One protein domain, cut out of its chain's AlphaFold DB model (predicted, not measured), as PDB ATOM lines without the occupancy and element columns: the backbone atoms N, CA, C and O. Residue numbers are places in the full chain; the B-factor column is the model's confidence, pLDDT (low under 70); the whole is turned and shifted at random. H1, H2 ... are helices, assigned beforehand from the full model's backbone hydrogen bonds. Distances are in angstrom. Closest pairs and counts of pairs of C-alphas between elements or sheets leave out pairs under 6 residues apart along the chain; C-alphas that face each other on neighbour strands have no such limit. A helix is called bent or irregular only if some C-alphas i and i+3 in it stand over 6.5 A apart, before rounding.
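This is residues 3 to 82 of the 85 residues of an uncharacterized protein of Verrucomicrobia bacterium (UniProt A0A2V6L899). The last helix, H5, is in the middle of a frame of helices: H4 folds side by side with it as a hairpin, H2 crosses it on another side, and H3 crosses near its first residues. H1 is set off at the far end of H2, away from H5, and residues 13 to 19, where H1 passes into H2, stick out. The printed part has 80 residues with five named helices, in the order H1, H2, H3, H4, H5, and no named strand; the class is all helix. The whole is compact, with a radius of gyration of the C-alphas of 12.8 A, and spans 34 by 27 by 20 A.

Find C-alpha 3 at (14.623, -18.624, 28.792); here H1 begins and runs to residue 13, 16.1 A on. H1 is irregular, with C-alphas 6 and 9 at 7.7 A. H2, residues 18 to 34, is the longest helix, 24.0 A; it has a kink of 40 degrees near residue 27 and is irregular, but only just: C-alphas 27 and 30 are 6.8 A apart. H3 takes residues 36 to 44, from C-alpha 36 at (32.486, -34.991, 20.502). H4 holds residues 55 to 64 and H5 residues 71 to 80, ending at C-alpha 80 at (25.059, -21.637, 28.982).

Begin at H5, the hub, which touches three helices. H4 and H5 form a helical hairpin at a shallow tilt of 14 degrees, opposite ways; their closest C-alphas, of Arg 63 and Gln 71, are 5.2 A apart. H3 touches H5 about perpendicular, at 86 degrees, closest at the C-alphas of Gly 38 and Phe 73, 5.9 A. H2 touches H5 with residues 27 to 31 alone, at a steep tilt of 46 degrees, opposite ways; the closest C-alphas are those of Leu 28 and Leu 77, 7.0 A. The helix packing is mostly crossed, but only just, with 1 of these 3 pairs at a shallow tilt. H1 touches no helix; it is close to but not clearly touching H2, with the C-alphas of Leu 11 and Arg 20 closest at 7.5 A. H1 is apart from H3, H4 and H5, and H2 is apart from H4. In H4 every O i to N i+4 pair is within hydrogen-bond range; the counts are 5 of 7 in H1, 10 of 13 in H2, 5 of 6 in H5 and 0 of 5 in H3, where 6 of 6 O i to N i+3 pairs are within range.

Look for the C-alphas of Gln 13 and Glu 69, the two farthest apart, at 34.4 A. The printed part has no cut and no long link; the 10 residues between H3 and H4 make a short one. The mean pLDDT of the printed part is 94.4, and no printed residue is under 70.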
ATOM      1  N   TRP A   3      15.761 -17.699  28.794       94.44
ATOM      2  CA  TRP A   3      14.623 -18.624  28.792       94.44
ATOM      3  C   TRP A   3      14.662 -19.606  29.973       94.44
ATOM      4  O   TRP A   3      13.639 -19.833  30.614       94.44
ATOM      5  N   PHE A   4      15.842 -20.146  30.309       94.19
ATOM      6  CA  PHE A   4      16.002 -21.078  31.431       94.19
ATOM      7  C   PHE A   4      15.631 -20.419  32.752       94.19
ATOM      8  O   PHE A   4      14.897 -21.002  33.542       94.19
ATOM      9  N   ARG A   5      16.117 -19.191  32.980       92.62
ATOM     10  CA  ARG A   5      15.845 -18.440  34.211       92.62
ATOM     11  C   ARG A   5      14.343 -18.213  34.397       92.62
ATOM     12  O   ARG A   5      13.835 -18.460  35.483       92.62
ATOM     13  N   ALA A   6      13.637 -17.835  33.331       94.88
ATOM     14  CA  ALA A   6      12.187 -17.636  33.363       94.88
ATOM     15  C   ALA A   6      11.396 -18.943  33.574       94.88
ATOM     16  O   ALA A   6      10.358 -18.937  34.227       94.88
ATOM     17  N   ASN A   7      11.891 -20.074  33.059       95.00
ATOM     18  CA  ASN A   7      11.198 -21.368  33.118       95.00
ATOM     19  C   ASN A   7      11.652 -22.273  34.276       95.00
ATOM     20  O   ASN A   7      11.113 -23.368  34.446       95.00
ATOM     21  N   GLN A   8      12.616 -21.837  35.090       91.56
ATOM     22  CA  GLN A   8      13.192 -22.646  36.163       91.56
ATOM     23  C   GLN A   8      12.147 -23.174  37.168       91.56
ATOM     24  O   GLN A   8      12.254 -24.343  37.541       91.56
ATOM     25  N   PRO A   9      11.135 -22.393  37.610       92.44
ATOM     26  CA  PRO A   9      10.100 -22.913  38.506       92.44
ATOM     27  C   PRO A   9       9.290 -24.052  37.872       92.44
ATOM     28  O   PRO A   9       9.112 -25.094  38.496       92.44
ATOM     29  N   ALA A  10       8.885 -23.896  36.608       92.62
ATOM     30  CA  ALA A  10       8.134 -24.919  35.879       92.62
ATOM     31  C   ALA A  10       8.963 -26.197  35.663       92.62
ATOM     32  O   ALA A  10       8.456 -27.297  35.851       92.62
ATOM     33  N   LEU A  11      10.253 -26.056  35.342       91.50
ATOM     34  CA  LEU A  11      11.187 -27.181  35.201       91.50
ATOM     35  C   LEU A  11      11.407 -27.952  36.514       91.50
ATOM     36  O   LEU A  11      11.666 -29.151  36.485       91.50
ATOM     37  N   ARG A  12      11.318 -27.277  37.669       88.88
ATOM     38  CA  ARG A  12      11.377 -27.943  38.981       88.88
ATOM     39  C   ARG A  12      10.098 -28.704  39.310       88.88
ATOM     40  O   ARG A  12      10.172 -29.714  40.002       88.88
ATOM     41  N   GLN A  13       8.954 -28.206  38.849       91.25
ATOM     42  CA  GLN A  13       7.657 -28.829  39.085       91.25
ATOM     43  C   GLN A  13       7.437 -30.051  38.182       91.25
ATOM     44  O   GLN A  13       6.936 -31.067  38.650       91.25
ATOM     45  N   ASP A  14       7.842 -29.963  36.912       92.44
ATOM     46  CA  ASP A  14       7.756 -31.054  35.941       92.44
ATOM     47  C   ASP A  14       9.068 -31.194  35.156       92.44
ATOM     48  O   ASP A  14       9.320 -30.512  34.159       92.44
ATOM     49  N   SER A  15       9.898 -32.134  35.607       87.50
ATOM     50  CA  SER A  15      11.174 -32.472  34.964       87.50
ATOM     51  C   SER A  15      11.022 -33.314  33.687       87.50
ATOM     52  O   SER A  15      11.987 -33.482  32.940       87.50
ATOM     53  N   SER A  16       9.823 -33.837  33.413       92.44
ATOM     54  CA  SER A  16       9.547 -34.727  32.279       92.44
ATOM     55  C   SER A  16       9.011 -34.002  31.040       92.44
ATOM     56  O   SER A  16       8.905 -34.604  29.972       92.44
ATOM     57  N   SER A  17       8.736 -32.697  31.151       95.44
ATOM     58  CA  SER A  17       8.207 -31.859  30.071       95.44
ATOM     59  C   SER A  17       9.098 -31.881  28.819       95.44
ATOM     60  O   SER A  17      10.145 -31.229  28.758       95.44
ATOM     61  N   ARG A  18       8.658 -32.609  27.782       95.19
ATOM     62  CA  ARG A  18       9.417 -32.807  26.533       95.19
ATOM     63  C   ARG A  18       9.716 -31.497  25.808       95.19
ATOM     64  O   ARG A  18      10.849 -31.308  25.372       95.19
ATOM     65  N   ASP A  19       8.750 -30.590  25.715       95.69
ATOM     66  CA  ASP A  19       8.902 -29.319  24.990       95.69
ATOM     67  C   ASP A  19       9.963 -28.423  25.641       95.69
ATOM     68  O   ASP A  19      10.848 -27.865  24.982       95.69
ATOM     69  N   ARG A  20       9.932 -28.351  26.976       95.00
ATOM     70  CA  ARG A  20      10.907 -27.583  27.751       95.00
ATOM     71  C   ARG A  20      12.294 -28.212  27.690       95.00
ATOM     72  O   ARG A  20      13.276 -27.502  27.473       95.00
ATOM     73  N   ASN A  21      12.374 -29.537  27.804       94.94
ATOM     74  CA  ASN A  21      13.632 -30.268  27.677       94.94
ATOM     75  C   ASN A  21      14.232 -30.114  26.272       94.94
ATOM     76  O   ASN A  21      15.430 -29.873  26.153       94.94
ATOM     77  N   THR A  22      13.410 -30.146  25.221       96.50
ATOM     78  CA  THR A  22      13.846 -29.925  23.830       96.50
ATOM     79  C   THR A  22      14.448 -28.534  23.653       96.50
ATOM     80  O   THR A  22      15.491 -28.396  23.018       96.50
ATOM     81  N   THR A  23      13.864 -27.510  24.285       95.81
ATOM     82  CA  THR A  23      14.423 -26.148  24.262       95.81
ATOM     83  C   THR A  23      15.822 -26.095  24.878       95.81
ATOM     84  O   THR A  23      16.724 -25.491  24.303       95.81
ATOM     85  N   VAL A  24      16.031 -26.747  26.025       95.31
ATOM     86  CA  VAL A  24      17.356 -26.812  26.666       95.31
ATOM     87  C   VAL A  24      18.337 -27.611  25.806       95.31
ATOM     88  O   VAL A  24      19.451 -27.151  25.569       95.31
ATOM     89  N   VAL A  25      17.925 -28.771  25.285       94.81
ATOM     90  CA  VAL A  25      18.759 -29.618  24.419       94.81
ATOM     91  C   VAL A  25      19.206 -28.862  23.170       94.81
ATOM     92  O   VAL A  25      20.384 -28.924  22.839       94.81
ATOM     93  N   ALA A  26      18.332 -28.082  22.532       96.12
ATOM     94  CA  ALA A  26      18.687 -27.277  21.361       96.12
ATOM     95  C   ALA A  26      19.804 -26.250  21.642       96.12
ATOM     96  O   ALA A  26      20.553 -25.898  20.736       96.12
ATOM     97  N   GLN A  27      19.949 -25.789  22.891       94.69
ATOM     98  CA  GLN A  27      21.044 -24.899  23.297       94.69
ATOM     99  C   GLN A  27      22.344 -25.661  23.591       94.69
ATOM    100  O   GLN A  27      23.432 -25.138  23.361       94.69
ATOM    101  N   LEU A  28      22.247 -26.886  24.116       96.19
ATOM    102  CA  LEU A  28      23.414 -27.689  24.494       96.19
ATOM    103  C   LEU A  28      23.997 -28.478  23.316       96.19
ATOM    104  O   LEU A  28      25.212 -28.637  23.242       96.19
ATOM    105  N   LEU A  29      23.157 -28.958  22.396       97.31
ATOM    106  CA  LEU A  29      23.552 -29.847  21.302       97.31
ATOM    107  C   LEU A  29      24.704 -29.286  20.446       97.31
ATOM    108  O   LEU A  29      25.681 -30.013  20.271       97.31
ATOM    109  N   PRO A  30      24.715 -28.000  20.036       97.25
ATOM    110  CA  PRO A  30      25.837 -27.450  19.271       97.25
ATOM    111  C   PRO A  30      27.182 -27.487  20.014       97.25
ATOM    112  O   PRO A  30      28.240 -27.462  19.388       97.25
ATOM    113  N   ILE A  31      27.176 -27.523  21.353       97.31
ATOM    114  CA  ILE A  31      28.396 -27.637  22.167       97.31
ATOM    115  C   ILE A  31      28.934 -29.068  22.094       97.31
ATOM    116  O   ILE A  31      30.137 -29.261  21.926       97.31
ATOM    117  N   PHE A  32      28.046 -30.062  22.165       97.44
ATOM    118  CA  PHE A  32      28.400 -31.474  22.009       97.44
ATOM    119  C   PHE A  32      28.852 -31.810  20.584       97.44
ATOM    120  O   PHE A  32      29.809 -32.558  20.409       97.44
ATOM    121  N   GLU A  33      28.208 -31.237  19.564       97.69
ATOM    122  CA  GLU A  33      28.590 -31.433  18.160       97.69
ATOM    123  C   GLU A  33      29.985 -30.868  17.860       97.69
ATOM    124  O   GLU A  33      30.772 -31.496  17.156       97.69
ATOM    125  N   LYS A  34      30.325 -29.707  18.438       97.94
ATOM    126  CA  LYS A  34      31.652 -29.086  18.285       97.94
ATOM    127  C   LYS A  34      32.760 -29.814  19.043       97.94
ATOM    128  O   LYS A  34      33.923 -29.697  18.665       97.94
ATOM    129  N   GLU A  35      32.433 -30.533  20.114       97.06
ATOM    130  CA  GLU A  35      33.403 -31.260  20.934       97.06
ATOM    131  C   GLU A  35      32.896 -32.676  21.259       97.06
ATOM    132  O   GLU A  35      32.426 -32.929  22.372       97.06
ATOM    133  N   PRO A  36      33.031 -33.641  20.325       96.12
ATOM    134  CA  PRO A  36      32.486 -34.991  20.502       96.12
ATOM    135  C   PRO A  36      33.044 -35.747  21.717       96.12
ATOM    136  O   PRO A  36      32.357 -36.575  22.308       96.12
ATOM    137  N   ARG A  37      34.271 -35.444  22.160       95.12
ATOM    138  CA  ARG A  37      34.822 -36.020  23.405       95.12
ATOM    139  C   ARG A  37      33.991 -35.649  24.640       95.12
ATOM    140  O   ARG A  37      33.979 -36.404  25.609       95.12
ATOM    141  N   GLY A  38      33.256 -34.537  24.590       95.62
ATOM    142  CA  GLY A  38      32.375 -34.066  25.654       95.62
ATOM    143  C   GLY A  38      31.231 -35.021  25.997       95.62
ATOM    144  O   GLY A  38      30.781 -35.039  27.142       95.62
ATOM    145  N   TRP A  39      30.821 -35.898  25.071       97.19
ATOM    146  CA  TRP A  39      29.871 -36.981  25.365       97.19
ATOM    147  C   TRP A  39      30.366 -37.890  26.498       97.19
ATOM    148  O   TRP A  39      29.568 -38.337  27.321       97.19
ATOM    149  N   GLY A  40      31.685 -38.086  26.609       97.06
ATOM    150  CA  GLY A  40      32.298 -38.846  27.695       97.06
ATOM    151  C   GLY A  40      32.061 -38.241  29.081       97.06
ATOM    152  O   GLY A  40      32.072 -38.973  30.061       97.06
ATOM    153  N   ALA A  41      31.782 -36.938  29.195       96.81
ATOM    154  CA  ALA A  41      31.484 -36.313  30.485       96.81
ATOM    155  C   ALA A  41      30.150 -36.802  31.077       96.81
ATOM    156  O   ALA A  41      29.975 -36.782  32.297       96.81
ATOM    157  N   LEU A  42      29.214 -37.267  30.240       96.00
ATOM    158  CA  LEU A  42      27.905 -37.748  30.691       96.00
ATOM    159  C   LEU A  42      27.992 -39.037  31.517       96.00
ATOM    160  O   LEU A  42      27.104 -39.283  32.325       96.00
ATOM    161  N   THR A  43      29.061 -39.829  31.385       96.12
ATOM    162  CA  THR A  43      29.255 -41.042  32.206       96.12
ATOM    163  C   THR A  43      29.460 -40.718  33.689       96.12
ATOM    164  O   THR A  43      29.190 -41.549  34.550       96.12
ATOM    165  N   PHE A  44      29.882 -39.488  33.990       95.38
ATOM    166  CA  PHE A  44      30.078 -38.965  35.342       95.38
ATOM    167  C   PHE A  44      28.920 -38.058  35.794       95.38
ATOM    168  O   PHE A  44      28.953 -37.499  36.895       95.38
ATOM    169  N   PHE A  45      27.899 -37.880  34.950       94.38
ATOM    170  CA  PHE A  45      26.702 -37.136  35.311       94.38
ATOM    171  C   PHE A  45      25.865 -37.975  36.281       94.38
ATOM    172  O   PHE A  45      25.482 -39.105  35.991       94.38
ATOM    173  N   SER A  46      25.568 -37.421  37.452       90.00
ATOM    174  CA  SER A  46      24.792 -38.102  38.493       90.00
ATOM    175  C   SER A  46      23.583 -37.268  38.880       90.00
ATOM    176  O   SER A  46      23.590 -36.051  38.733       90.00
ATOM    177  N   ARG A  47      22.523 -37.894  39.394       85.81
ATOM    178  CA  ARG A  47      21.388 -37.120  39.909       85.81
ATOM    179  C   ARG A  47      21.841 -36.216  41.067       85.81
ATOM    180  O   ARG A  47      22.747 -36.594  41.819       85.81
ATOM    181  N   PRO A  48      21.229 -35.029  41.226       82.69
ATOM    182  CA  PRO A  48      21.489 -34.188  42.385       82.69
ATOM    183  C   PRO A  48      21.232 -34.971  43.678       82.69
ATOM    184  O   PRO A  48      20.312 -35.784  43.749       82.69
ATOM    185  N   ALA A  49      22.060 -34.729  44.694       78.94
ATOM    186  CA  ALA A  49      21.979 -35.450  45.964       78.94
ATOM    187  C   ALA A  49      20.708 -35.088  46.746       78.94
ATOM    188  O   ALA A  49      20.145 -35.931  47.439       78.94
ATOM    189  N   HIS A  50      20.250 -33.839  46.606       82.69
ATOM    190  CA  HIS A  50      19.060 -33.323  47.272       82.69
ATOM    191  C   HIS A  50      18.262 -32.405  46.335       82.69
ATOM    192  O   HIS A  50      18.869 -31.706  45.516       82.69
ATOM    193  N   PRO A  51      16.926 -32.322  46.487       78.94
ATOM    194  CA  PRO A  51      16.079 -31.429  45.686       78.94
ATOM    195  C   PRO A  51      16.432 -29.939  45.806       78.94
ATOM    196  O   PRO A  51      16.168 -29.162  44.892       78.94
ATOM    197  N   SER A  52      17.041 -29.533  46.924       84.62
ATOM    198  CA  SER A  52      17.478 -28.155  47.183       84.62
ATOM    199  C   SER A  52      18.859 -27.822  46.607       84.62
ATOM    200  O   SER A  52      19.281 -26.667  46.683       84.62
ATOM    201  N   GLN A  53      19.571 -28.794  46.021       89.19
ATOM    202  CA  GLN A  53      20.882 -28.555  45.424       89.19
ATOM    203  C   GLN A  53      20.763 -27.537  44.284       89.19
ATOM    204  O   GLN A  53      19.999 -27.713  43.333       89.19
ATOM    205  N   SER A  54      21.545 -26.461  44.361       92.50
ATOM    206  CA  SER A  54      21.581 -25.466  43.291       92.50
ATOM    207  C   SER A  54      22.227 -26.036  42.026       92.50
ATOM    208  O   SER A  54      23.093 -26.914  42.080       92.50
ATOM    209  N   LEU A  55      21.868 -25.477  40.868       93.19
ATOM    210  CA  LEU A  55      22.457 -25.881  39.592       93.19
ATOM    211  C   LEU A  55      23.984 -25.674  39.570       93.19
ATOM    212  O   LEU A  55      24.707 -26.516  39.052       93.19
ATOM    213  N   SER A  56      24.490 -24.603  40.195       95.50
ATOM    214  CA  SER A  56      25.935 -24.360  40.302       95.50
ATOM    215  C   SER A  56      26.643 -25.433  41.133       95.50
ATOM    216  O   SER A  56      27.639 -25.993  40.691       95.50
ATOM    217  N   GLN A  57      26.096 -25.798  42.300       95.88
ATOM    218  CA  GLN A  57      26.642 -26.900  43.103       95.88
ATOM    219  C   GLN A  57      26.615 -28.226  42.338       95.88
ATOM    220  O   GLN A  57      27.498 -29.062  42.515       95.88
ATOM    221  N   HIS A  58      25.594 -28.441  41.509       95.38
ATOM    222  CA  HIS A  58      25.497 -29.625  40.670       95.38
ATOM    223  C   HIS A  58      26.610 -29.673  39.610       95.38
ATOM    224  O   HIS A  58      27.309 -30.681  39.522       95.38
ATOM    225  N   PHE A  59      26.855 -28.570  38.897       96.81
ATOM    226  CA  PHE A  59      27.963 -28.473  37.943       96.81
ATOM    227  C   PHE A  59      29.343 -28.606  38.601       96.81
ATOM    228  O   PHE A  59      30.187 -29.323  38.070       96.81
ATOM    229  N   ILE A  60      29.560 -27.994  39.773       96.94
ATOM    230  CA  ILE A  60      30.815 -28.135  40.537       96.94
ATOM    231  C   ILE A  60      31.068 -29.604  40.880       96.94
ATOM    232  O   ILE A  60      32.160 -30.125  40.642       96.94
ATOM    233  N   LYS A  61      30.043 -30.297  41.394       96.31
ATOM    234  CA  LYS A  61      30.141 -31.719  41.736       96.31
ATOM    235  C   LYS A  61      30.437 -32.561  40.494       96.31
ATOM    236  O   LYS A  61      31.375 -33.355  40.520       96.31
ATOM    237  N   TRP A  62      29.692 -32.356  39.408       96.94
ATOM    238  CA  TRP A  62      29.903 -33.076  38.151       96.94
ATOM    239  C   TRP A  62      31.323 -32.868  37.609       96.94
ATOM    240  O   TRP A  62      32.007 -33.840  37.290       96.94
ATOM    241  N   ARG A  63      31.812 -31.622  37.601       97.19
ATOM    242  CA  ARG A  63      33.174 -31.299  37.168       97.19
ATOM    243  C   ARG A  63      34.226 -31.978  38.039       97.19
ATOM    244  O   ARG A  63      35.144 -32.587  37.505       97.19
ATOM    245  N   SER A  64      34.084 -31.915  39.364       96.12
ATOM    246  CA  SER A  64      35.037 -32.538  40.295       96.12
ATOM    247  C   SER A  64      35.105 -34.064  40.174       96.12
ATOM    248  O   SER A  64      36.147 -34.646  40.456       96.12
ATOM    249  N   GLY A  65      34.018 -34.702  39.725       95.25
ATOM    250  CA  GLY A  65      33.946 -36.145  39.499       95.25
ATOM    251  C   GLY A  65      34.485 -36.606  38.142       95.25
ATOM    252  O   GLY A  65      34.548 -37.808  37.909       95.25
ATOM    253  N   CYS A  66      34.860 -35.686  37.247       96.25
ATOM    254  CA  CYS A  66      35.346 -36.012  35.907       96.25
ATOM    255  C   CYS A  66      36.878 -36.041  35.801       96.25
ATOM    256  O   CYS A  66      37.560 -35.237  36.455       96.25
ATOM    257  N   PRO A  67      37.431 -36.859  34.880       96.81
ATOM    258  CA  PRO A  67      38.811 -36.744  34.422       96.81
ATOM    259  C   PRO A  67      39.152 -35.305  34.036       96.81
ATOM    260  O   PRO A  67      38.336 -34.614  33.420       96.81
ATOM    261  N   ARG A  68      40.374 -34.859  34.359       97.00
ATOM    262  CA  ARG A  68      40.823 -33.470  34.140       97.00
ATOM    263  C   ARG A  68      40.612 -32.986  32.705       97.00
ATOM    264  O   ARG A  68      40.267 -31.830  32.504       97.00
ATOM    265  N   GLU A  69      40.764 -33.875  31.731       97.12
ATOM    266  CA  GLU A  69      40.557 -33.585  30.310       97.12
ATOM    267  C   GLU A  69      39.104 -33.249  29.929       97.12
ATOM    268  O   GLU A  69      38.891 -32.534  28.955       97.12
ATOM    269  N   LEU A  70      38.108 -33.693  30.705       97.62
ATOM    270  CA  LEU A  70      36.683 -33.427  30.458       97.62
ATOM    271  C   LEU A  70      36.135 -32.248  31.281       97.62
ATOM    272  O   LEU A  70      35.058 -31.725  30.996       97.62
ATOM    273  N   GLN A  71      36.868 -31.784  32.297       97.69
ATOM    274  CA  GLN A  71      36.433 -30.678  33.160       97.69
ATOM    275  C   GLN A  71      36.201 -29.343  32.423       97.69
ATOM    276  O   GLN A  71      35.237 -28.639  32.763       97.69
ATOM    277  N   PRO A  72      37.008 -28.965  31.407       97.62
ATOM    278  CA  PRO A  72      36.741 -27.766  30.616       97.62
ATOM    279  C   PRO A  72      35.402 -27.836  29.880       97.62
ATOM    280  O   PRO A  72      34.688 -26.836  29.819       97.62
ATOM    281  N   PHE A  73      35.016 -29.016  29.383       98.06
ATOM    282  CA  PHE A  73      33.742 -29.213  28.692       98.06
ATOM    283  C   PHE A  73      32.547 -28.927  29.615       98.06
ATOM    284  O   PHE A  73      31.642 -28.176  29.255       98.06
ATOM    285  N   ILE A  74      32.584 -29.417  30.856       97.69
ATOM    286  CA  ILE A  74      31.536 -29.145  31.857       97.69
ATOM    287  C   ILE A  74      31.444 -27.650  32.177       97.69
ATOM    288  O   ILE A  74      30.350 -27.107  32.339       97.69
ATOM    289  N   THR A  75      32.586 -26.961  32.204       97.44
ATOM    290  CA  THR A  75      32.629 -25.507  32.409       97.44
ATOM    291  C   THR A  75      31.947 -24.757  31.254       97.44
ATOM    292  O   THR A  75      31.209 -23.804  31.502       97.44
ATOM    293  N   LYS A  76      32.102 -25.223  30.003       97.19
ATOM    294  CA  LYS A  76      31.377 -24.673  28.840       97.19
ATOM    295  C   LYS A  76      29.864 -24.864  28.963       97.19
ATOM    296  O   LYS A  76      29.114 -23.933  28.679       97.19
ATOM    297  N   LEU A  77      29.405 -26.030  29.424       97.00
ATOM    298  CA  LEU A  77      27.974 -26.281  29.633       97.00
ATOM    299  C   LEU A  77      27.386 -25.374  30.721       97.00
ATOM    300  O   LEU A  77      26.315 -24.803  30.535       97.00
ATOM    301  N   ALA A  78      28.096 -25.188  31.833       96.88
ATOM    302  CA  ALA A  78      27.650 -24.308  32.912       96.88
ATOM    303  C   ALA A  78      27.523 -22.841  32.474       96.88
ATOM    304  O   ALA A  78      26.603 -22.142  32.908       96.88
ATOM    305  N   ALA A  79      28.389 -22.394  31.560       96.62
ATOM    306  CA  ALA A  79      28.333 -21.049  30.997       96.62
ATOM    307  C   ALA A  79      27.017 -20.771  30.244       96.62
ATOM    308  O   ALA A  79      26.517 -19.650  30.313       96.62
ATOM    309  N   VAL A  80      26.388 -21.779  29.621       96.38
ATOM    310  CA  VAL A  80      25.059 -21.637  28.982       96.38
ATOM    311  C   VAL A  80      24.015 -21.156  29.991       96.38
ATOM    312  O   VAL A  80      23.190 -20.279  29.711       96.38
ATOM    313  N   PHE A  81      24.077 -21.693  31.207       95.44
ATOM    314  CA  PHE A  81      23.181 -21.341  32.302       95.44
ATOM    315  C   PHE A  81      23.646 -20.114  33.094       95.44
ATOM    316  O   PHE A  81      22.906 -19.655  33.962       95.44
ATOM    317  N   GLU A  82      24.821 -19.561  32.771       95.19
ATOM    318  CA  GLU A  82      25.466 -18.451  33.483       95.19
ATOM    319  C   GLU A  82      25.687 -18.773  34.971       95.19
ATOM    320  O   GLU A  82      25.453 -17.944  35.852       95.19
TER     321      GLU A  82